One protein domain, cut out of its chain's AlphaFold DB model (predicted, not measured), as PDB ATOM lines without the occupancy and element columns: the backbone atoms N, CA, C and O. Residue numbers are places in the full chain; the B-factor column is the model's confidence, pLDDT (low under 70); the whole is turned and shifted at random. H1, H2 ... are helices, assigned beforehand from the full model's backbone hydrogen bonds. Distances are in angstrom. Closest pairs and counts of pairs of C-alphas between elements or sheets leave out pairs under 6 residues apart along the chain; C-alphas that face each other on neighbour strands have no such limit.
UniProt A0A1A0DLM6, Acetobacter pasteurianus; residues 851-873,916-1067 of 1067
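Overview. This is residues 851 to 873 and 916 to 1067 of the 1067 residues of a protein of Acetobacter pasteurianus (UniProt A0A1A0DLM6). With little regular structure, two helical hairpins, H1 with H2 and H4 with H5, pack together through H1 and H4 amid long loops, with H6 far out. The 175 printed residues include six named helices, H1 to H6, 57 residues, and no named strand: all helix. The whole is compact, radius of gyration of the C-alphas 16.0 A, spans 50 by 36 by 23 A.

Arrangement. H1, residues 945 to 953, and H2, residues 959 to 973, touch as a hairpin, closest C-alphas Val 952 and Ala 962, 5.6 A. H1 touches H4, residues 1013 to 1025, closest C-alphas Ser 949 and Thr 1019, 5.0 A. H4, with residues 1020 to 1024 alone, touches H5, residues 1029 to 1037, opposite ways at a shallow tilt of 14 degrees, closest C-alphas Val 1020 and Ala 1032, 5.4 A. H3, residues 997 to 1000, and H6, residues 1048 to 1054, touch no helix. Every O i to N i+4 pair is within hydrogen-bond range in H2, H5 and H6, against 4 of 5 in H1 and 7 of 9 in H4; H3 is too short.

Along the chain. H2 measures 20.6 A. C-alpha 945 is at (181.280, 234.545, 178.976), C-alpha 1054 at (202.055, 235.232, 186.951).

Size, cuts and confidence. Residues 874 to 915 are cut out, C-alphas 873 and 916 being 7.5 A apart. The links H2 to H3 and H3 to H4 are long. No printed residue is under 70 in pLDDT.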
ATOM      1  N   LEU A 851     174.288 227.083 162.509       98.12
ATOM      2  CA  LEU A 851     174.922 225.787 162.747       98.12
ATOM      3  C   LEU A 851     176.368 225.985 163.206       98.12
ATOM      4  O   LEU A 851     177.113 226.739 162.588       98.12
ATOM      5  N   MET A 852     176.759 225.282 164.269       96.88
ATOM      6  CA  MET A 852     178.095 225.389 164.857       96.88
ATOM      7  C   MET A 852     179.139 224.557 164.102       96.88
ATOM      8  O   MET A 852     180.315 224.897 164.125       96.88
ATOM      9  N   GLY A 853     178.737 223.473 163.433       95.75
ATOM     10  CA  GLY A 853     179.674 222.567 162.762       95.75
ATOM     11  C   GLY A 853     180.702 221.977 163.734       95.75
ATOM     12  O   GLY A 853     180.362 221.604 164.859       95.75
ATOM     13  N   THR A 854     181.968 221.914 163.318       94.94
ATOM     14  CA  THR A 854     183.072 221.409 164.159       94.94
ATOM     15  C   THR A 854     183.737 222.496 165.002       94.94
ATOM     16  O   THR A 854     184.830 222.288 165.521       94.94
ATOM     17  N   GLY A 855     183.086 223.648 165.167       94.94
ATOM     18  CA  GLY A 855     183.548 224.720 166.038       94.94
ATOM     19  C   GLY A 855     182.979 226.078 165.641       94.94
ATOM     20  O   GLY A 855     182.629 226.329 164.488       94.94
ATOM     21  N   ASP A 856     182.907 226.967 166.618       95.75
ATOM     22  CA  ASP A 856     182.871 228.407 166.374       95.75
ATOM     23  C   ASP A 856     184.212 228.999 166.836       95.75
ATOM     24  O   ASP A 856     185.233 228.320 166.744       95.75
ATOM     25  N   TRP A 857     184.231 230.212 167.396       96.88
ATOM     26  CA  TRP A 857     185.461 230.800 167.929       96.88
ATOM     27  C   TRP A 857     186.183 229.908 168.956       96.88
ATOM     28  O   TRP A 857     187.409 229.964 169.062       96.88
ATOM     29  N   ASN A 858     185.456 229.074 169.713       95.50
ATOM     30  CA  ASN A 858     186.077 228.097 170.604       95.50
ATOM     31  C   ASN A 858     186.315 226.768 169.872       95.50
ATOM     32  O   ASN A 858     185.454 225.885 169.869       95.50
ATOM     33  N   ASP A 859     187.525 226.601 169.334       91.88
ATOM     34  CA  ASP A 859     187.953 225.380 168.637       91.88
ATOM     35  C   ASP A 859     187.798 224.113 169.486       91.88
ATOM     36  O   ASP A 859     187.612 223.019 168.958       91.88
ATOM     37  N   GLY A 860     187.903 224.235 170.812       92.19
ATOM     38  CA  GLY A 860     187.813 223.115 171.741       92.19
ATOM     39  C   GLY A 860     186.430 222.468 171.802       92.19
ATOM     40  O   GLY A 860     186.322 221.315 172.230       92.19
ATOM     41  N   MET A 861     185.387 223.173 171.358       95.56
ATOM     42  CA  MET A 861     184.000 222.702 171.329       95.56
ATOM     43  C   MET A 861     183.650 221.956 170.025       95.56
ATOM     44  O   MET A 861     182.542 222.067 169.497       95.56
ATOM     45  N   ASN A 862     184.596 221.178 169.496       94.75
ATOM     46  CA  ASN A 862     184.516 220.611 168.152       94.75
ATOM     47  C   ASN A 862     183.500 219.474 167.947       94.75
ATOM     48  O   ASN A 862     183.349 219.000 166.823       94.75
ATOM     49  N   ARG A 863     182.815 219.023 169.006       95.44
ATOM     50  CA  ARG A 863     181.758 217.993 168.934       95.44
ATOM     51  C   ARG A 863     180.361 218.505 169.255       95.44
ATOM     52  O   ARG A 863     179.428 217.715 169.346       95.44
ATOM     53  N   VAL A 864     180.189 219.815 169.422       96.88
ATOM     54  CA  VAL A 864     178.856 220.371 169.685       96.88
ATOM     55  C   VAL A 864     177.933 220.203 168.471       96.88
ATOM     56  O   VAL A 864     176.758 219.886 168.647       96.88
ATOM     57  N   GLY A 865     178.458 220.366 167.251       96.44
ATOM     58  CA  GLY A 865     177.690 220.265 166.006       96.44
ATOM     59  C   GLY A 865     178.334 219.404 164.918       96.44
ATOM     60  O   GLY A 865     178.094 219.661 163.737       96.44
ATOM     61  N   GLU A 866     179.166 218.417 165.274       94.81
ATOM     62  CA  GLU A 866     179.924 217.605 164.304       94.81
ATOM     63  C   GLU A 866     179.026 216.780 163.364       94.81
ATOM     64  O   GLU A 866     179.446 216.418 162.269       94.81
ATOM     65  N   GLN A 867     177.769 216.520 163.744       95.44
ATOM     66  CA  GLN A 867     176.778 215.856 162.884       95.44
ATOM     67  C   GLN A 867     175.963 216.846 162.033       95.44
ATOM     68  O   GLN A 867     175.010 216.447 161.354       95.44
ATOM     69  N   GLY A 868     176.319 218.133 162.061       95.62
ATOM     70  CA  GLY A 868     175.710 219.194 161.261       95.62
ATOM     71  C   GLY A 868     174.344 219.667 161.761       95.62
ATOM     72  O   GLY A 868     173.555 220.169 160.960       95.62
ATOM     73  N   ARG A 869     174.025 219.478 163.050       97.25
ATOM     74  CA  ARG A 869     172.744 219.880 163.660       97.25
ATOM     75  C   ARG A 869     172.903 220.816 164.852       97.25
ATOM     76  O   ARG A 869     171.978 221.581 165.108       97.25
ATOM     77  N   GLY A 870     174.031 220.748 165.559       97.94
ATOM     78  CA  GLY A 870     174.332 221.629 166.683       97.94
ATOM     79  C   GLY A 870     174.366 223.101 166.273       97.94
ATOM     80  O   GLY A 870     174.743 223.446 165.151       97.94
ATOM     81  N   GLU A 871     173.964 223.977 167.188       98.69
ATOM     82  CA  GLU A 871     173.714 225.401 166.941       98.69
ATOM     83  C   GLU A 871     174.491 226.283 167.927       98.69
ATOM     84  O   GLU A 871     174.538 225.976 169.117       98.69
ATOM     85  N   SER A 872     175.052 227.410 167.468       98.69
ATOM     86  CA  SER A 872     175.815 228.347 168.312       98.69
ATOM     87  C   SER A 872     175.045 229.646 168.578       98.69
ATOM     88  O   SER A 872     174.624 230.352 167.658       98.69
ATOM     89  N   VAL A 873     174.890 229.992 169.862       98.69
ATOM     90  CA  VAL A 873     174.248 231.250 170.288       98.69
ATOM     91  C   VAL A 873     175.193 232.434 170.087       98.69
ATOM     92  O   VAL A 873     174.778 233.471 169.571       98.69
ATOM     93  N   THR A 916     166.720 231.842 173.516       98.38
ATOM     94  CA  THR A 916     167.821 231.135 174.202       98.38
ATOM     95  C   THR A 916     168.016 231.586 175.653       98.38
ATOM     96  O   THR A 916     169.007 231.240 176.290       98.38
ATOM     97  N   TRP A 917     167.092 232.389 176.181       98.19
ATOM     98  CA  TRP A 917     167.106 232.825 177.571       98.19
ATOM     99  C   TRP A 917     166.857 231.652 178.524       98.19
ATOM    100  O   TRP A 917     165.780 231.059 178.519       98.19
ATOM    101  N   ASP A 918     167.830 231.371 179.385       97.81
ATOM    102  CA  ASP A 918     167.836 230.235 180.311       97.81
ATOM    103  C   ASP A 918     167.329 230.596 181.722       97.81
ATOM    104  O   ASP A 918     167.304 229.768 182.627       97.81
ATOM    105  N   GLY A 919     166.902 231.845 181.927       96.12
ATOM    106  CA  GLY A 919     166.362 232.341 183.196       96.12
ATOM    107  C   GLY A 919     167.167 233.506 183.759       96.12
ATOM    108  O   GLY A 919     166.574 234.547 184.035       96.12
ATOM    109  N   ASP A 920     168.491 233.351 183.841       97.62
ATOM    110  CA  ASP A 920     169.431 234.356 184.369       97.62
ATOM    111  C   ASP A 920     170.536 234.774 183.375       97.62
ATOM    112  O   ASP A 920     171.276 235.733 183.621       97.62
ATOM    113  N   TRP A 921     170.678 234.055 182.265       98.50
ATOM    114  CA  TRP A 921     171.628 234.324 181.184       98.50
ATOM    115  C   TRP A 921     171.149 233.651 179.888       98.50
ATOM    116  O   TRP A 921     170.140 232.943 179.883       98.50
ATOM    117  N   TYR A 922     171.850 233.887 178.781       98.69
ATOM    118  CA  TYR A 922     171.610 233.205 177.509       98.69
ATOM    119  C   TYR A 922     172.439 231.923 177.413       98.69
ATOM    120  O   TYR A 922     173.583 231.881 177.877       98.69
ATOM    121  N   LEU A 923     171.885 230.894 176.772       98.75
ATOM    122  CA  LEU A 923     172.593 229.643 176.499       98.75
ATOM    123  C   LEU A 923     173.877 229.869 175.681       98.75
ATOM    124  O   LEU A 923     174.058 230.878 174.992       98.75
ATOM    125  N   ARG A 924     174.784 228.892 175.729       98.25
ATOM    126  CA  ARG A 924     176.006 228.881 174.915       98.25
ATOM    127  C   ARG A 924     175.765 228.313 173.517       98.25
ATOM    128  O   ARG A 924     176.236 228.885 172.531       98.25
ATOM    129  N   ALA A 925     175.074 227.180 173.450       98.44
ATOM    130  CA  ALA A 925     174.848 226.409 172.232       98.44
ATOM    131  C   ALA A 925     173.760 225.342 172.453       98.44
ATOM    132  O   ALA A 925     173.295 225.145 173.578       98.44
ATOM    133  N   TYR A 926     173.410 224.622 171.390       98.50
ATOM    134  CA  TYR A 926     172.707 223.340 171.444       98.50
ATOM    135  C   TYR A 926     173.566 222.259 170.787       98.50
ATOM    136  O   TYR A 926     174.137 222.494 169.723       98.50
ATOM    137  N   PHE A 927     173.631 221.081 171.404       98.25
ATOM    138  CA  PHE A 927     174.259 219.900 170.812       98.25
ATOM    139  C   PHE A 927     173.446 219.353 169.629       98.25
ATOM    140  O   PHE A 927     172.264 219.668 169.473       98.25
ATOM    141  N   ASP A 928     174.047 218.461 168.837       97.44
ATOM    142  CA  ASP A 928     173.381 217.767 167.722       97.44
ATOM    143  C   ASP A 928     172.085 217.020 168.116       97.44
ATOM    144  O   ASP A 928     171.203 216.822 167.274       97.44
ATOM    145  N   ASP A 929     171.958 216.598 169.379       97.06
ATOM    146  CA  ASP A 929     170.767 215.932 169.926       97.06
ATOM    147  C   ASP A 929     169.708 216.902 170.491       97.06
ATOM    148  O   ASP A 929     168.640 216.467 170.930       97.06
ATOM    149  N   GLY A 930     169.980 218.210 170.453       96.69
ATOM    150  CA  GLY A 930     169.128 219.269 170.988       96.69
ATOM    151  C   GLY A 930     169.337 219.571 172.474       96.69
ATOM    152  O   GLY A 930     168.641 220.434 173.010       96.69
ATOM    153  N   THR A 931     170.274 218.907 173.157       97.50
ATOM    154  CA  THR A 931     170.619 219.222 174.552       97.50
ATOM    155  C   THR A 931     171.206 220.638 174.645       97.50
ATOM    156  O   THR A 931     172.107 220.968 173.869       97.50
ATOM    157  N   PRO A 932     170.742 221.495 175.575       97.62
ATOM    158  CA  PRO A 932     171.303 222.832 175.747       97.62
ATOM    159  C   PRO A 932     172.687 222.784 176.413       97.62
ATOM    160  O   PRO A 932     172.926 222.015 177.342       97.62
ATOM    161  N   LEU A 933     173.583 223.667 175.974       97.88
ATOM    162  CA  LEU A 933     174.887 223.935 176.582       97.88
ATOM    163  C   LEU A 933     174.903 225.357 177.162       97.88
ATOM    164  O   LEU A 933     174.299 226.261 176.584       97.88
ATOM    165  N   GLY A 934     175.606 225.592 178.276       97.44
ATOM    166  CA  GLY A 934     175.560 226.894 178.954       97.44
ATOM    167  C   GLY A 934     174.252 227.118 179.715       97.44
ATOM    168  O   GLY A 934     173.768 228.245 179.757       97.44
ATOM    169  N   SER A 935     173.657 226.047 180.253       97.00
ATOM    170  CA  SER A 935     172.386 226.084 180.989       97.00
ATOM    171  C   SER A 935     172.578 225.810 182.479       97.00
ATOM    172  O   SER A 935     173.399 224.978 182.869       97.00
ATOM    173  N   HIS A 936     171.751 226.429 183.322       95.75
ATOM    174  CA  HIS A 936     171.658 226.157 184.756       95.75
ATOM    175  C   HIS A 936     171.336 224.691 185.085       95.75
ATOM    176  O   HIS A 936     171.605 224.253 186.206       95.75
ATOM    177  N   THR A 937     170.781 223.921 184.141       94.62
ATOM    178  CA  THR A 937     170.494 222.492 184.334       94.62
ATOM    179  C   THR A 937     171.716 221.596 184.145       94.62
ATOM    180  O   THR A 937     171.669 220.424 184.522       94.62
ATOM    181  N   MET A 938     172.799 222.108 183.553       94.31
ATOM    182  CA  MET A 938     174.003 221.323 183.284       94.31
ATOM    183  C   MET A 938     174.917 221.247 184.518       94.31
ATOM    184  O   MET A 938     175.005 222.200 185.297       94.31
ATOM    185  N   PRO A 939     175.624 220.123 184.740       95.00
ATOM    186  CA  PRO A 939     176.582 220.010 185.841       95.00
ATOM    187  C   PRO A 939     177.898 220.761 185.568       95.00
ATOM    188  O   PRO A 939     178.533 221.249 186.499       95.00
ATOM    189  N   GLU A 940     178.285 220.877 184.297       97.25
ATOM    190  CA  GLU A 940     179.504 221.527 183.800       97.25
ATOM    191  C   GLU A 940     179.108 222.557 182.730       97.25
ATOM    192  O   GLU A 940     178.075 222.395 182.081       97.25
ATOM    193  N   CYS A 941     179.903 223.617 182.557       97.31
ATOM    194  CA  CYS A 941     179.621 224.751 181.670       97.31
ATOM    195  C   CYS A 941     178.181 225.269 181.830       97.31
ATOM    196  O   CYS A 941     177.366 225.237 180.907       97.31
ATOM    197  N   GLN A 942     177.846 225.719 183.042       97.81
ATOM    198  CA  GLN A 942     176.527 226.294 183.320       97.81
ATOM    199  C   GLN A 942     176.360 227.677 182.710       97.81
ATOM    200  O   GLN A 942     175.256 228.054 182.345       97.81
ATOM    201  N   ILE A 943     177.448 228.438 182.641       98.25
ATOM    202  CA  ILE A 943     177.492 229.763 182.037       98.25
ATOM    203  C   ILE A 943     178.823 229.928 181.308       98.25
ATOM    204  O   ILE A 943     179.861 229.445 181.769       98.25
ATOM    205  N   ASP A 944     178.765 230.634 180.187       97.00
ATOM    206  CA  ASP A 944     179.895 230.978 179.331       97.00
ATOM    207  C   ASP A 944     179.888 232.489 179.045       97.00
ATOM    208  O   ASP A 944     178.825 233.081 178.824       97.00
ATOM    209  N   ALA A 945     181.071 233.106 179.078       97.31
ATOM    210  CA  ALA A 945     181.280 234.545 178.976       97.31
ATOM    211  C   ALA A 945     180.933 235.118 177.598       97.31
ATOM    212  O   ALA A 945     180.446 236.252 177.513       97.31
ATOM    213  N   ILE A 946     181.197 234.382 176.512       97.62
ATOM    214  CA  ILE A 946     181.192 234.961 175.165       97.62
ATOM    215  C   ILE A 946     179.765 235.173 174.662       97.62
ATOM    216  O   ILE A 946     179.477 236.243 174.123       97.62
ATOM    217  N   SER A 947     178.839 234.247 174.939       97.88
ATOM    218  CA  SER A 947     177.411 234.447 174.636       97.88
ATOM    219  C   SER A 947     176.838 235.663 175.368       97.88
ATOM    220  O   SER A 947     176.077 236.434 174.783       97.88
ATOM    221  N   GLN A 948     177.228 235.874 176.631       98.44
ATOM    222  CA  GLN A 948     176.697 236.990 177.422       98.44
ATOM    223  C   GLN A 948     177.262 238.319 176.932       98.44
ATOM    224  O   GLN A 948     176.510 239.265 176.707       98.44
ATOM    225  N   SER A 949     178.574 238.368 176.700       98.56
ATOM    226  CA  SER A 949     179.264 239.566 176.222       98.56
ATOM    227  C   SER A 949     178.684 240.031 174.882       98.56
ATOM    228  O   SER A 949     178.344 241.202 174.716       98.56
ATOM    229  N   TRP A 950     178.474 239.102 173.947       98.56
ATOM    230  CA  TRP A 950     177.940 239.420 172.623       98.56
ATOM    231  C   TRP A 950     176.434 239.706 172.593       98.56
ATOM    232  O   TRP A 950     175.975 240.405 171.687       98.56
ATOM    233  N   SER A 951     175.670 239.294 173.612       98.44
ATOM    234  CA  SER A 951     174.286 239.767 173.776       98.44
ATOM    235  C   SER A 951     174.225 241.296 173.934       98.44
ATOM    236  O   SER A 951     173.338 241.942 173.379       98.44
ATOM    237  N   VAL A 952     175.219 241.893 174.606       98.44
ATOM    238  CA  VAL A 952     175.365 243.352 174.724       98.44
ATOM    239  C   VAL A 952     175.974 243.947 173.460       98.44
ATOM    240  O   VAL A 952     175.409 244.886 172.902       98.44
ATOM    241  N   LEU A 953     177.115 243.415 173.005       98.06
ATOM    242  CA  LEU A 953     177.879 244.007 171.897       98.06
ATOM    243  C   LEU A 953     177.104 244.017 170.574       98.06
ATOM    244  O   LEU A 953     177.291 244.927 169.771       98.06
ATOM    245  N   SER A 954     176.208 243.051 170.363       97.75
ATOM    246  CA  SER A 954     175.349 243.014 169.176       97.75
ATOM    247  C   SER A 954     174.235 244.062 169.177       97.75
ATOM    248  O   SER A 954     173.669 244.356 168.124       97.75
ATOM    249  N   GLY A 955     173.857 244.589 170.349       96.12
ATOM    250  CA  GLY A 955     172.696 245.467 170.520       96.12
ATOM    251  C   GLY A 955     171.340 244.817 170.198       96.12
ATOM    252  O   GLY A 955     170.326 245.513 170.170       96.12
ATOM    253  N   ALA A 956     171.308 243.508 169.933       96.25
ATOM    254  CA  ALA A 956     170.117 242.783 169.491       96.25
ATOM    255  C   ALA A 956     169.267 242.252 170.649       96.25
ATOM    256  O   ALA A 956     168.056 242.064 170.497       96.25
ATOM    257  N   ALA A 957     169.905 241.987 171.789       97.62
ATOM    258  CA  ALA A 957     169.251 241.444 172.963       97.62
ATOM    259  C   ALA A 957     168.322 242.467 173.635       97.62
ATOM    260  O   ALA A 957     168.553 243.679 173.588       97.62
ATOM    261  N   MET A 958     167.290 241.989 174.333       97.44
ATOM    262  CA  MET A 958     166.472 242.846 175.190       97.44
ATOM    263  C   MET A 958     167.362 243.508 176.257       97.44
ATOM    264  O   MET A 958     168.010 242.789 177.021       97.44
ATOM    265  N   PRO A 959     167.366 244.852 176.388       96.75
ATOM    266  CA  PRO A 959     168.311 245.547 177.263       96.75
ATOM    267  C   PRO A 959     168.300 245.060 178.716       96.75
ATOM    268  O   PRO A 959     169.356 244.935 179.329       96.75
ATOM    269  N   GLU A 960     167.127 244.745 179.270       97.38
ATOM    270  CA  GLU A 960     167.003 244.224 180.638       97.38
ATOM    271  C   GLU A 960     167.682 242.857 180.801       97.38
ATOM    272  O   GLU A 960     168.412 242.645 181.768       97.38
ATOM    273  N   ARG A 961     167.499 241.955 179.829       98.06
ATOM    274  CA  ARG A 961     168.109 240.619 179.827       98.06
ATOM    275  C   ARG A 961     169.609 240.675 179.586       98.06
ATOM    276  O   ARG A 961     170.340 240.001 180.297       98.06
ATOM    277  N   ALA A 962     170.075 241.515 178.664       97.44
ATOM    278  CA  ALA A 962     171.503 241.712 178.419       97.44
ATOM    279  C   ALA A 962     172.224 242.238 179.677       97.44
ATOM    280  O   ALA A 962     173.258 241.708 180.085       97.44
ATOM    281  N   ASN A 963     171.631 243.225 180.364       97.88
ATOM    282  CA  ASN A 963     172.139 243.716 181.651       97.88
ATOM    283  C   ASN A 963     172.145 242.620 182.729       97.88
ATOM    284  O   ASN A 963     173.107 242.508 183.491       97.88
ATOM    285  N   HIS A 964     171.081 241.817 182.811       98.38
ATOM    286  CA  HIS A 964     170.980 240.723 183.780       98.38
ATOM    287  C   HIS A 964     171.999 239.609 183.499       98.38
ATOM    288  O   HIS A 964     172.719 239.208 184.411       98.38
ATOM    289  N   ALA A 965     172.155 239.204 182.237       98.44
ATOM    290  CA  ALA A 965     173.155 238.236 181.794       98.44
ATOM    291  C   ALA A 965     174.578 238.677 182.158       98.44
ATOM    292  O   ALA A 965     175.353 237.880 182.684       98.44
ATOM    293  N   MET A 966     174.913 239.957 181.952       98.38
ATOM    294  CA  MET A 966     176.226 240.479 182.339       98.38
ATOM    295  C   MET A 966     176.429 240.492 183.853       98.38
ATOM    296  O   MET A 966     177.514 240.153 184.311       98.38
ATOM    297  N   ARG A 967     175.407 240.802 184.661       98.25
ATOM    298  CA  ARG A 967     175.516 240.673 186.128       98.25
ATOM    299  C   ARG A 967     175.783 239.228 186.546       98.25
ATOM    300  O   ARG A 967     176.638 239.004 187.401       98.25
ATOM    301  N   SER A 968     175.106 238.269 185.918       98.38
ATOM    302  CA  SER A 968     175.347 236.839 186.130       98.38
ATOM    303  C   SER A 968     176.771 236.442 185.732       98.38
ATOM    304  O   SER A 968     177.455 235.781 186.511       98.38
ATOM    305  N   ALA A 969     177.255 236.895 184.571       98.00
ATOM    306  CA  ALA A 969     178.624 236.658 184.121       98.00
ATOM    307  C   ALA A 969     179.649 237.229 185.112       98.00
ATOM    308  O   ALA A 969     180.528 236.502 185.559       98.00
ATOM    309  N   ILE A 970     179.495 238.482 185.551       98.19
ATOM    310  CA  ILE A 970     180.395 239.094 186.540       98.19
ATOM    311  C   ILE A 970     180.376 238.323 187.861       98.19
ATOM    312  O   ILE A 970     181.430 238.000 188.399       98.19
ATOM    313  N   HIS A 971     179.195 237.976 188.370       97.88
ATOM    314  CA  HIS A 971     179.073 237.251 189.633       97.88
ATOM    315  C   HIS A 971     179.685 235.841 189.580       97.88
ATOM    316  O   HIS A 971     180.238 235.377 190.573       97.88
ATOM    317  N   ARG A 972     179.571 235.141 188.443       97.56
ATOM    318  CA  ARG A 972     179.973 233.729 188.331       97.56
ATOM    319  C   ARG A 972     181.368 233.516 187.742       97.56
ATOM    320  O   ARG A 972     181.997 232.516 188.077       97.56
ATOM    321  N   LEU A 973     181.835 234.410 186.873       98.00
ATOM    322  CA  LEU A 973     183.051 234.228 186.072       98.00
ATOM    323  C   LEU A 973     184.197 235.161 186.479       98.00
ATOM    324  O   LEU A 973     185.341 234.868 186.147       98.00
ATOM    325  N   VAL A 974     183.941 236.244 187.222       97.81
ATOM    326  CA  VAL A 974     185.016 237.127 187.704       97.81
ATOM    327  C   VAL A 974     185.469 236.695 189.096       97.81
ATOM    328  O   VAL A 974     184.760 236.868 190.088       97.81
ATOM    329  N   ARG A 975     186.696 236.179 189.190       96.00
ATOM    330  CA  ARG A 975     187.357 235.861 190.461       96.00
ATOM    331  C   ARG A 975     188.223 237.034 190.899       96.00
ATOM    332  O   ARG A 975     189.421 237.072 190.631       96.00
ATOM    333  N   GLN A 976     187.625 237.990 191.609       92.81
ATOM    334  CA  GLN A 976     188.327 239.216 192.015       92.81
ATOM    335  C   GLN A 976     189.580 238.957 192.868       92.81
ATOM    336  O   GLN A 976     190.572 239.658 192.714       92.81
ATOM    337  N   GLN A 977     189.543 237.953 193.751       90.25
ATOM    338  CA  GLN A 977     190.676 237.613 194.625       90.25
ATOM    339  C   GLN A 977     191.866 237.031 193.854       90.25
ATOM    340  O   GLN A 977     193.009 237.194 194.277       90.25
ATOM    341  N   ASP A 978     191.592 236.381 192.723       90.69
ATOM    342  CA  ASP A 978     192.609 235.794 191.854       90.69
ATOM    343  C   ASP A 978     193.014 236.725 190.708       90.69
ATOM    344  O   ASP A 978     194.025 236.476 190.059       90.69
ATOM    345  N   GLY A 979     192.250 237.798 190.470       93.31
ATOM    346  CA  GLY A 979     192.453 238.701 189.340       93.31
ATOM    347  C   GLY A 979     192.160 238.032 187.998       93.31
ATOM    348  O   GLY A 979     192.897 238.260 187.045       93.31
ATOM    349  N   LEU A 980     191.124 237.183 187.933       95.69
ATOM    350  CA  LEU A 980     190.796 236.389 186.744       95.69
ATOM    351  C   LEU A 980     189.372 236.620 186.245       95.69
ATOM    352  O   LEU A 980     188.431 236.757 187.031       95.69
ATOM    353  N   ILE A 981     189.216 236.561 184.925       97.44
ATOM    354  CA  ILE A 981     187.940 236.545 184.211       97.44
ATOM    355  C   ILE A 981     187.861 235.227 183.434       97.44
ATOM    356  O   ILE A 981     188.530 235.049 182.418       97.44
ATOM    357  N   LEU A 982     187.073 234.283 183.941       97.75
ATOM    358  CA  LEU A 982     186.974 232.939 183.376       97.75
ATOM    359  C   LEU A 982     186.131 232.918 182.101       97.75
ATOM    360  O   LEU A 982     185.152 233.655 181.984       97.75
ATOM    361  N   VAL A 983     186.454 232.004 181.184       96.81
ATOM    362  CA  VAL A 983     185.637 231.771 179.981       96.81
ATOM    363  C   VAL A 983     184.302 231.123 180.338       96.81
ATOM    364  O   VAL A 983     183.256 231.549 179.860       96.81
ATOM    365  N   LEU A 984     184.325 230.101 181.195       97.69
ATOM    366  CA  LEU A 984     183.147 229.319 181.562       97.69
ATOM    367  C   LEU A 984     183.266 228.750 182.973       97.69
ATOM    368  O   LEU A 984     184.361 228.649 183.531       97.69
ATOM    369  N   THR A 985     182.132 228.377 183.569       97.38
ATOM    370  CA  THR A 985     182.116 227.706 184.876       97.38
ATOM    371  C   THR A 985     180.843 226.874 185.103       97.38
ATOM    372  O   THR A 985     179.761 227.287 184.670       97.38
ATOM    373  N   PRO A 986     180.917 225.736 185.822       97.50
ATOM    374  CA  PRO A 986     182.133 224.977 186.149       97.50
ATOM    375  C   PRO A 986     182.864 224.476 184.885       97.50
ATOM    376  O   PRO A 986     182.226 224.380 183.838       97.50
ATOM    377  N   PRO A 987     184.173 224.174 184.941       97.06
ATOM    378  CA  PRO A 987     184.903 223.579 183.819       97.06
ATOM    379  C   PRO A 987     184.375 222.187 183.452       97.06
ATOM    380  O   PRO A 987     183.783 221.500 184.284       97.06
ATOM    381  N   PHE A 988     184.621 221.770 182.213       96.31
ATOM    382  CA  PHE A 988     184.355 220.415 181.748       96.31
ATOM    383  C   PHE A 988     185.346 219.410 182.345       96.31
ATOM    384  O   PHE A 988     186.543 219.682 182.431       96.31
ATOM    385  N   ASP A 989     184.867 218.216 182.684       93.81
ATOM    386  CA  ASP A 989     185.699 217.085 183.106       93.81
ATOM    387  C   ASP A 989     185.110 215.760 182.611       93.81
ATOM    388  O   ASP A 989     185.763 215.030 181.862       93.81
ATOM    389  N   LYS A 990     183.865 215.444 182.990       92.00
ATOM    390  CA  LYS A 990     183.266 214.113 182.762       92.00
ATOM    391  C   LYS A 990     181.829 214.149 182.257       92.00
ATOM    392  O   LYS A 990     181.304 213.088 181.914       92.00
ATOM    393  N   ALA A 991     181.183 215.315 182.218       89.06
ATOM    394  CA  ALA A 991     179.793 215.400 181.799       89.06
ATOM    395  C   ALA A 991     179.599 214.974 180.334       89.06
ATOM    396  O   ALA A 991     180.511 215.038 179.502       89.06
ATOM    397  N   MET A 992     178.375 214.522 180.057       92.38
ATOM    398  CA  MET A 992     177.854 214.268 178.719       92.38
ATOM    399  C   MET A 992     176.669 215.216 178.462       92.38
ATOM    400  O   MET A 992     175.941 215.507 179.418       92.38
ATOM    401  N   PRO A 993     176.425 215.646 177.210       94.19
ATOM    402  CA  PRO A 993     177.184 215.324 175.991       94.19
ATOM    403  C   PRO A 993     178.629 215.860 175.978       94.19
ATOM    404  O   PRO A 993     178.960 216.791 176.707       94.19
ATOM    405  N   ASP A 994     179.505 215.223 175.196       93.38
ATOM    406  CA  ASP A 994     180.924 215.592 175.091       93.38
ATOM    407  C   ASP A 994     181.092 216.847 174.217       93.38
ATOM    408  O   ASP A 994     180.781 216.772 173.028       93.38
ATOM    409  N   PRO A 995     181.607 217.976 174.742       94.81
ATOM    410  CA  PRO A 995     181.806 219.186 173.945       94.81
ATOM    411  C   PRO A 995     182.932 219.048 172.914       94.81
ATOM    412  O   PRO A 995     182.962 219.816 171.958       94.81
ATOM    413  N   GLY A 996     183.850 218.090 173.075       94.44
ATOM    414  CA  GLY A 996     185.027 217.950 172.222       94.44
ATOM    415  C   GLY A 996     186.334 218.012 173.004       94.44
ATOM    416  O   GLY A 996     186.388 217.715 174.202       94.44
ATOM    417  N   TYR A 997     187.426 218.372 172.327       92.44
ATOM    418  CA  TYR A 997     188.760 218.288 172.926       92.44
ATOM    419  C   TYR A 997     189.000 219.286 174.069       92.44
ATOM    420  O   TYR A 997     189.951 219.086 174.826       92.44
ATOM    421  N   ILE A 998     188.143 220.303 174.255       94.38
ATOM    422  CA  ILE A 998     188.188 221.215 175.413       94.38
ATOM    423  C   ILE A 998     188.170 220.456 176.745       94.38
ATOM    424  O   ILE A 998     188.905 220.810 177.660       94.38
ATOM    425  N   ARG A 999     187.409 219.355 176.836       93.38
ATOM    426  CA  ARG A 999     187.355 218.476 178.021       93.38
ATOM    427  C   ARG A 999     188.666 217.713 178.259       93.38
ATOM    428  O   ARG A 999     188.939 217.237 179.363       93.38
ATOM    429  N   GLY A1000     189.482 217.587 177.211       90.81
ATOM    430  CA  GLY A1000     190.829 217.038 177.289       90.81
ATOM    431  C   GLY A1000     191.768 217.931 178.099       90.81
ATOM    432  O   GLY A1000     192.661 217.403 178.759       90.81
ATOM    433  N   TYR A1001     191.551 219.252 178.115       92.75
ATOM    434  CA  TYR A1001     192.276 220.131 179.027       92.75
ATOM    435  C   TYR A1001     191.862 219.855 180.475       92.75
ATOM    436  O   TYR A1001     190.669 219.696 180.750       92.75
ATOM    437  N   PRO A1002     192.812 219.844 181.418       92.69
ATOM    438  CA  PRO A1002     192.473 219.815 182.830       92.69
ATOM    439  C   PRO A1002     191.602 221.020 183.239       92.69
ATOM    440  O   PRO A1002     191.774 222.112 182.686       92.69
ATOM    441  N   PRO A1003     190.697 220.857 184.219       94.50
ATOM    442  CA  PRO A1003     189.919 221.959 184.777       94.50
ATOM    443  C   PRO A1003     190.780 223.167 185.185       94.50
ATOM    444  O   PRO A1003     191.729 223.019 185.952       94.50
ATOM    445  N   GLY A1004     190.425 224.361 184.704       93.44
ATOM    446  CA  GLY A1004     191.112 225.623 185.014       93.44
ATOM    447  C   GLY A1004     192.223 226.019 184.036       93.44
ATOM    448  O   GLY A1004     192.895 227.033 184.243       93.44
ATOM    449  N   ILE A1005     192.426 225.246 182.966       92.19
ATOM    450  CA  ILE A1005     193.463 225.479 181.958       92.19
ATOM    451  C   ILE A1005     192.832 225.921 180.631       92.19
ATOM    452  O   ILE A1005     191.881 225.312 180.141       92.19
ATOM    453  N   ARG A1006     193.406 226.980 180.041       92.19
ATOM    454  CA  ARG A1006     192.990 227.594 178.768       92.19
ATOM    455  C   ARG A1006     191.483 227.879 178.705       92.19
ATOM    456  O   ARG A1006     190.932 228.474 179.630       92.19
ATOM    457  N   GLU A1007     190.804 227.450 177.642       93.00
ATOM    458  CA  GLU A1007     189.368 227.641 177.442       93.00
ATOM    459  C   GLU A1007     188.519 226.835 178.443       93.00
ATOM    460  O   GLU A1007     187.358 227.177 178.678       93.00
ATOM    461  N   ASN A1008     189.074 225.786 179.069       95.81
ATOM    462  CA  ASN A1008     188.349 224.925 180.002       95.81
ATOM    463  C   ASN A1008     188.327 225.494 181.431       95.81
ATOM    464  O   ASN A1008     188.900 224.938 182.370       95.81
ATOM    465  N   GLY A1009     187.656 226.633 181.592       94.31
ATOM    466  CA  GLY A1009     187.478 227.302 182.882       94.31
ATOM    467  C   GLY A1009     188.699 228.070 183.388       94.31
ATOM    468  O   GLY A1009     188.689 228.487 184.542       94.31
ATOM    469  N   GLY A1010     189.721 228.273 182.549       94.81
ATOM    470  CA  GLY A1010     190.758 229.284 182.757       94.81
ATOM    471  C   GLY A1010     190.324 230.669 182.257       94.81
ATOM    472  O   GLY A1010     189.187 230.865 181.810       94.81
ATOM    473  N   GLN A1011     191.239 231.639 182.317       96.38
ATOM    474  CA  GLN A1011     191.102 232.909 181.606       96.38
ATOM    475  C   GLN A1011     191.764 232.784 180.235       96.38
ATOM    476  O   GLN A1011     192.988 232.780 180.130       96.38
ATOM    477  N   TYR A1012     190.948 232.761 179.188       96.56
ATOM    478  CA  TYR A1012     191.408 233.021 177.830       96.56
ATOM    479  C   TYR A1012     191.214 234.514 177.558       96.56
ATOM    480  O   TYR A1012     190.082 234.983 177.401       96.56
ATOM    481  N   THR A1013     192.299 235.289 177.562       96.19
ATOM    482  CA  THR A1013     192.247 236.759 177.635       96.19
ATOM    483  C   THR A1013     191.456 237.378 176.484       96.19
ATOM    484  O   THR A1013     190.777 238.379 176.681       96.19
ATOM    485  N   HIS A1014     191.455 236.758 175.303       95.94
ATOM    486  CA  HIS A1014     190.624 237.201 174.183       95.94
ATOM    487  C   HIS A1014     189.120 237.161 174.530       95.94
ATOM    488  O   HIS A1014     188.440 238.178 174.407       95.94
ATOM    489  N   ALA A1015     188.603 236.049 175.061       95.50
ATOM    490  CA  ALA A1015     187.207 235.969 175.502       95.50
ATOM    491  C   ALA A1015     186.913 236.950 176.652       95.50
ATOM    492  O   ALA A1015     185.880 237.622 176.654       95.50
ATOM    493  N   ALA A1016     187.844 237.080 177.602       97.06
ATOM    494  CA  ALA A1016     187.717 238.019 178.712       97.06
ATOM    495  C   ALA A1016     187.637 239.484 178.243       97.06
ATOM    496  O   ALA A1016     186.877 240.270 178.811       97.06
ATOM    497  N   LEU A1017     188.365 239.857 177.184       96.69
ATOM    498  CA  LEU A1017     188.315 241.204 176.611       96.69
ATOM    499  C   LEU A1017     186.911 241.565 176.117       96.69
ATOM    500  O   LEU A1017     186.472 242.690 176.346       96.69
ATOM    501  N   TRP A1018     186.159 240.628 175.532       98.19
ATOM    502  CA  TRP A1018     184.769 240.895 175.149       98.19
ATOM    503  C   TRP A1018     183.872 241.182 176.351       98.19
ATOM    504  O   TRP A1018     182.993 242.037 176.257       98.19
ATOM    505  N   THR A1019     184.118 240.545 177.498       98.31
ATOM    506  CA  THR A1019     183.419 240.877 178.748       98.31
ATOM    507  C   THR A1019     183.730 242.307 179.186       98.31
ATOM    508  O   THR A1019     182.808 243.051 179.517       98.31
ATOM    509  N   VAL A1020     184.995 242.737 179.119       98.06
ATOM    510  CA  VAL A1020     185.380 244.130 179.424       98.06
ATOM    511  C   VAL A1020     184.709 245.113 178.461       98.06
ATOM    512  O   VAL A1020     184.132 246.109 178.897       98.06
ATOM    513  N   MET A1021     184.723 244.811 177.159       98.12
ATOM    514  CA  MET A1021     184.072 245.624 176.128       98.12
ATOM    515  C   MET A1021     182.560 245.730 176.353       98.12
ATOM    516  O   MET A1021     182.003 246.817 176.232       98.12
ATOM    517  N   ALA A1022     181.895 244.632 176.719       98.38
ATOM    518  CA  ALA A1022     180.463 244.617 176.999       98.38
ATOM    519  C   ALA A1022     180.108 245.484 178.218       98.38
ATOM    520  O   ALA A1022     179.166 246.272 178.159       98.38
ATOM    521  N   ILE A1023     180.886 245.415 179.305       98.38
ATOM    522  CA  ILE A1023     180.690 246.287 180.475       98.38
ATOM    523  C   ILE A1023     180.892 247.765 180.113       98.38
ATOM    524  O   ILE A1023     180.091 248.613 180.514       98.38
ATOM    525  N   ALA A1024     181.912 248.077 179.307       97.75
ATOM    526  CA  ALA A1024     182.122 249.434 178.809       97.75
ATOM    527  C   ALA A1024     180.942 249.915 177.942       97.75
ATOM    528  O   ALA A1024     180.483 251.045 178.107       97.75
ATOM    529  N   ALA A1025     180.399 249.051 177.076       97.50
ATOM    530  CA  ALA A1025     179.234 249.350 176.240       97.50
ATOM    531  C   ALA A1025     177.943 249.577 177.053       97.50
ATOM    532  O   ALA A1025     177.094 250.367 176.640       97.50
ATOM    533  N   LEU A1026     177.809 248.956 178.232       97.12
ATOM    534  CA  LEU A1026     176.722 249.230 179.186       97.12
ATOM    535  C   LEU A1026     176.884 250.566 179.936       97.12
ATOM    536  O   LEU A1026     175.970 250.983 180.647       97.12
ATOM    537  N   GLY A1027     178.023 251.248 179.783       96.75
ATOM    538  CA  GLY A1027     178.298 252.546 180.400       96.75
ATOM    539  C   GLY A1027     178.892 252.482 181.811       96.75
ATOM    540  O   GLY A1027     179.022 253.525 182.451       96.75
ATOM    541  N   ASP A1028     179.283 251.301 182.306       96.75
ATOM    542  CA  ASP A1028     179.954 251.159 183.606       96.75
ATOM    543  C   ASP A1028     181.483 251.217 183.457       96.75
ATOM    544  O   ASP A1028     182.194 250.210 183.465       96.75
ATOM    545  N   GLY A1029     182.004 252.438 183.308       94.94
ATOM    546  CA  GLY A1029     183.439 252.674 183.128       94.94
ATOM    547  C   GLY A1029     184.303 252.271 184.331       94.94
ATOM    548  O   GLY A1029     185.444 251.853 184.143       94.94
ATOM    549  N   ASN A1030     183.770 252.346 185.557       95.38
ATOM    550  CA  ASN A1030     184.514 251.973 186.767       95.38
ATOM    551  C   ASN A1030     184.739 250.460 186.824       95.38
ATOM    552  O   ASN A1030     185.851 249.998 187.104       95.38
ATOM    553  N   LEU A1031     183.694 249.677 186.537       96.50
ATOM    554  CA  LEU A1031     183.829 248.229 186.465       96.50
ATOM    555  C   LEU A1031     184.698 247.823 185.270       96.50
ATOM    556  O   LEU A1031     185.583 246.991 185.440       96.50
ATOM    557  N   ALA A1032     184.528 248.449 184.100       96.75
ATOM    558  CA  ALA A1032     185.376 248.181 182.937       96.75
ATOM    559  C   ALA A1032     186.867 248.421 183.236       96.75
ATOM    560  O   ALA A1032     187.698 247.578 182.903       96.75
ATOM    561  N   GLN A1033     187.211 249.515 183.926       95.00
ATOM    562  CA  GLN A1033     188.586 249.782 184.359       95.00
ATOM    563  C   GLN A1033     189.098 248.707 185.328       95.00
ATOM    564  O   GLN A1033     190.210 248.209 185.167       95.00
ATOM    565  N   THR A1034     188.275 248.315 186.304       95.44
ATOM    566  CA  THR A1034     188.630 247.266 187.275       95.44
ATOM    567  C   THR A1034     188.927 245.939 186.573       95.44
ATOM    568  O   THR A1034     189.902 245.268 186.898       95.44
ATOM    569  N   LEU A1035     188.116 245.568 185.580       96.75
ATOM    570  CA  LEU A1035     188.325 244.352 184.796       96.75
ATOM    571  C   LEU A1035     189.540 244.469 183.870       96.75
ATOM    572  O   LEU A1035     190.290 243.509 183.738       96.75
ATOM    573  N   PHE A1036     189.799 245.641 183.283       95.19
ATOM    574  CA  PHE A1036     191.023 245.883 182.514       95.19
ATOM    575  C   PHE A1036     192.284 245.661 183.367       95.19
ATOM    576  O   PHE A1036     193.230 245.025 182.907       95.19
ATOM    577  N   HIS A1037     192.289 246.094 184.634       94.38
ATOM    578  CA  HIS A1037     193.386 245.794 185.569       94.38
ATOM    579  C   HIS A1037     193.554 244.303 185.859       94.38
ATOM    580  O   HIS A1037     194.658 243.878 186.174       94.38
ATOM    581  N   MET A1038     192.510 243.487 185.727       95.25
ATOM    582  CA  MET A1038     192.638 242.026 185.831       95.25
ATOM    583  C   MET A1038     193.240 241.393 184.572       95.25
ATOM    584  O   MET A1038     193.599 240.224 184.592       95.25
ATOM    585  N   LEU A1039     193.360 242.132 183.468       95.88
ATOM    586  CA  LEU A1039     193.961 241.645 182.221       95.88
ATOM    587  C   LEU A1039     195.350 242.241 181.961       95.88
ATOM    588  O   LEU A1039     196.120 241.686 181.180       95.88
ATOM    589  N   ASN A1040     195.676 243.369 182.596       96.31
ATOM    590  CA  ASN A1040     196.926 244.080 182.366       96.31
ATOM    591  C   ASN A1040     198.122 243.320 182.996       96.31
ATOM    592  O   ASN A1040     198.141 243.081 184.204       96.31
ATOM    593  N   PRO A1041     199.157 242.947 182.219       97.00
ATOM    594  CA  PRO A1041     200.323 242.233 182.748       97.00
ATOM    595  C   PRO A1041     201.102 243.039 183.804       97.00
ATOM    596  O   PRO A1041     201.695 242.451 184.712       97.00
ATOM    597  N   ILE A1042     201.049 244.377 183.759       97.44
ATOM    598  CA  ILE A1042     201.706 245.253 184.745       97.44
ATOM    599  C   ILE A1042     201.087 245.064 186.136       97.44
ATOM    600  O   ILE A1042     201.797 244.967 187.135       97.44
ATOM    601  N   THR A1043     199.760 244.992 186.224       95.44
ATOM    602  CA  THR A1043     199.036 244.813 187.494       95.44
ATOM    603  C   THR A1043     199.139 243.381 188.021       95.44
ATOM    604  O   THR A1043     199.172 243.188 189.236       95.44
ATOM    605  N   HIS A1044     199.295 242.390 187.136       94.50
ATOM    606  CA  HIS A1044     199.585 240.992 187.498       94.50
ATOM    607  C   HIS A1044     200.970 240.766 188.103       94.50
ATOM    608  O   HIS A1044     201.245 239.686 188.621       94.50
ATOM    609  N   SER A1045     201.854 241.757 188.035       96.31
ATOM    610  CA  SER A1045     203.268 241.575 188.337       96.31
ATOM    611  C   SER A1045     203.875 242.747 189.104       96.31
ATOM    612  O   SER A1045     205.062 242.978 188.980       96.31
ATOM    613  N   GLN A1046     203.117 243.491 189.916       95.31
ATOM    614  CA  GLN A1046     203.642 244.694 190.599       95.31
ATOM    615  C   GLN A1046     204.653 244.397 191.715       95.31
ATOM    616  O   GLN A1046     205.395 245.281 192.138       95.31
ATOM    617  N   THR A1047     204.667 243.165 192.216       95.75
ATOM    618  CA  THR A1047     205.544 242.705 193.298       95.75
ATOM    619  C   THR A1047     206.292 241.440 192.880       95.75
ATOM    620  O   THR A1047     205.813 240.725 191.993       95.75
ATOM    621  N   PRO A1048     207.425 241.111 193.528       95.44
ATOM    622  CA  PRO A1048     208.151 239.871 193.256       95.44
ATOM    623  C   PRO A1048     207.273 238.622 193.396       95.44
ATOM    624  O   PRO A1048     207.342 237.711 192.573       95.44
ATOM    625  N   GLU A1049     206.398 238.585 194.403       95.94
ATOM    626  CA  GLU A1049     205.494 237.462 194.657       95.94
ATOM    627  C   GLU A1049     204.435 237.323 193.556       95.94
ATOM    628  O   GLU A1049     204.142 236.214 193.103       95.94
ATOM    629  N   GLN A1050     203.879 238.446 193.094       95.44
ATOM    630  CA  GLN A1050     202.928 238.468 191.982       95.44
ATOM    631  C   GLN A1050     203.600 238.071 190.664       95.44
ATOM    632  O   GLN A1050     203.077 237.215 189.956       95.44
ATOM    633  N   ALA A1051     204.799 238.591 190.378       96.31
ATOM    634  CA  ALA A1051     205.584 238.193 189.212       96.31
ATOM    635  C   ALA A1051     205.929 236.692 189.242       96.31
ATOM    636  O   ALA A1051     205.853 236.026 188.214       96.31
ATOM    637  N   ALA A1052     206.232 236.121 190.412       94.62
ATOM    638  CA  ALA A1052     206.457 234.683 190.568       94.62
ATOM    639  C   ALA A1052     205.181 233.835 190.374       94.62
ATOM    640  O   ALA A1052     205.277 232.695 189.908       94.62
ATOM    641  N   ARG A1053     203.993 234.371 190.703       94.19
ATOM    642  CA  ARG A1053     202.689 233.727 190.441       94.19
ATOM    643  C   ARG A1053     202.315 233.798 188.960       94.19
ATOM    644  O   ARG A1053     201.978 232.767 188.387       94.19
ATOM    645  N   TYR A1054     202.392 234.987 188.358       95.00
ATOM    646  CA  TYR A1054     202.055 235.232 186.951       95.00
ATOM    647  C   TYR A1054     203.049 234.572 185.992       95.00
ATOM    648  O   TYR A1054     202.666 234.014 184.969       95.00
ATOM    649  N   LYS A1055     204.331 234.588 186.369       95.62
ATOM    650  CA  LYS A1055     205.516 234.069 185.675       95.62
ATOM    651  C   LYS A1055     205.876 234.731 184.351       95.62
ATOM    652  O   LYS A1055     207.066 234.892 184.086       95.62
ATOM    653  N   LEU A1056     204.883 235.054 183.533       95.94
ATOM    654  CA  LEU A1056     205.028 235.549 182.168       95.94
ATOM    655  C   LEU A1056     205.496 237.009 182.119       95.94
ATOM    656  O   LEU A1056     205.662 237.667 183.148       95.94
ATOM    657  N   GLU A1057     205.748 237.489 180.907       97.81
ATOM    658  CA  GLU A1057     206.240 238.828 180.629       97.81
ATOM    659  C   GLU A1057     205.290 239.923 181.152       97.81
ATOM    660  O   GLU A1057     204.112 239.953 180.798       97.81
ATOM    661  N   PRO A1058     205.796 240.901 181.917       97.38
ATOM    662  CA  PRO A1058     204.986 241.972 182.502       97.38
ATOM    663  C   PRO A1058     204.659 243.123 181.526       97.38
ATOM    664  O   PRO A1058     204.068 244.125 181.923       97.38
ATOM    665  N   TYR A1059     205.048 242.995 180.255       97.31
ATOM    666  CA  TYR A1059     204.939 244.026 179.213       97.31
ATOM    667  C   TYR A1059     204.200 243.552 177.949       97.31
ATOM    668  O   TYR A1059     204.100 244.301 176.983       97.31
ATOM    669  N   VAL A1060     203.653 242.331 177.938       96.44
ATOM    670  CA  VAL A1060     202.786 241.818 176.861       96.44
ATOM    671  C   VAL A1060     201.606 241.049 177.445       96.44
ATOM    672  O   VAL A1060     201.696 240.490 178.534       96.44
ATOM    673  N   ILE A1061     200.480 241.018 176.734       95.62
ATOM    674  CA  ILE A1061     199.299 240.280 177.190       95.62
ATOM    675  C   ILE A1061     199.473 238.787 176.895       95.62
ATOM    676  O   ILE A1061     199.717 238.393 175.753       95.62
ATOM    677  N   ALA A1062     199.284 237.946 177.911       94.94
ATOM    678  CA  ALA A1062     199.188 236.502 177.740       94.94
ATOM    679  C   ALA A1062     197.834 236.099 177.133       94.94
ATOM    680  O   ALA A1062     196.788 236.620 177.527       94.94
ATOM    681  N   ALA A1063     197.846 235.131 176.213       93.44
ATOM    682  CA  ALA A1063     196.614 234.545 175.682       93.44
ATOM    683  C   ALA A1063     195.831 233.791 176.770       93.44
ATOM    684  O   ALA A1063     194.611 233.910 176.829       93.44
ATOM    685  N   ASP A1064     196.543 233.085 177.652       92.94
ATOM    686  CA  ASP A1064     195.978 232.218 178.682       92.94
ATOM    687  C   ASP A1064     196.542 232.548 180.070       92.94
ATOM    688  O   ASP A1064     197.756 232.692 180.233       92.94
ATOM    689  N   VAL A1065     195.672 232.588 181.082       94.44
ATOM    690  CA  VAL A1065     196.041 232.597 182.506       94.44
ATOM    691  C   VAL A1065     195.238 231.513 183.224       94.44
ATOM    692  O   VAL A1065     194.007 231.483 183.160       94.44
ATOM    693  N   TYR A1066     195.933 230.578 183.870       92.25
ATOM    694  CA  TYR A1066     195.310 229.408 184.500       92.25
ATOM    695  C   TYR A1066     194.689 229.768 185.862       92.25
ATOM    696  O   TYR A1066     195.230 230.617 186.574       92.25
ATOM    697  N   SER A1067     193.549 229.148 186.198       86.06
ATOM    698  CA  SER A1067     192.677 229.535 187.327       86.06
ATOM    699  C   SER A1067     192.869 228.786 188.632       86.06
ATOM    700  O   SER A1067     193.202 227.585 188.555       86.06
TER     701      SER A1067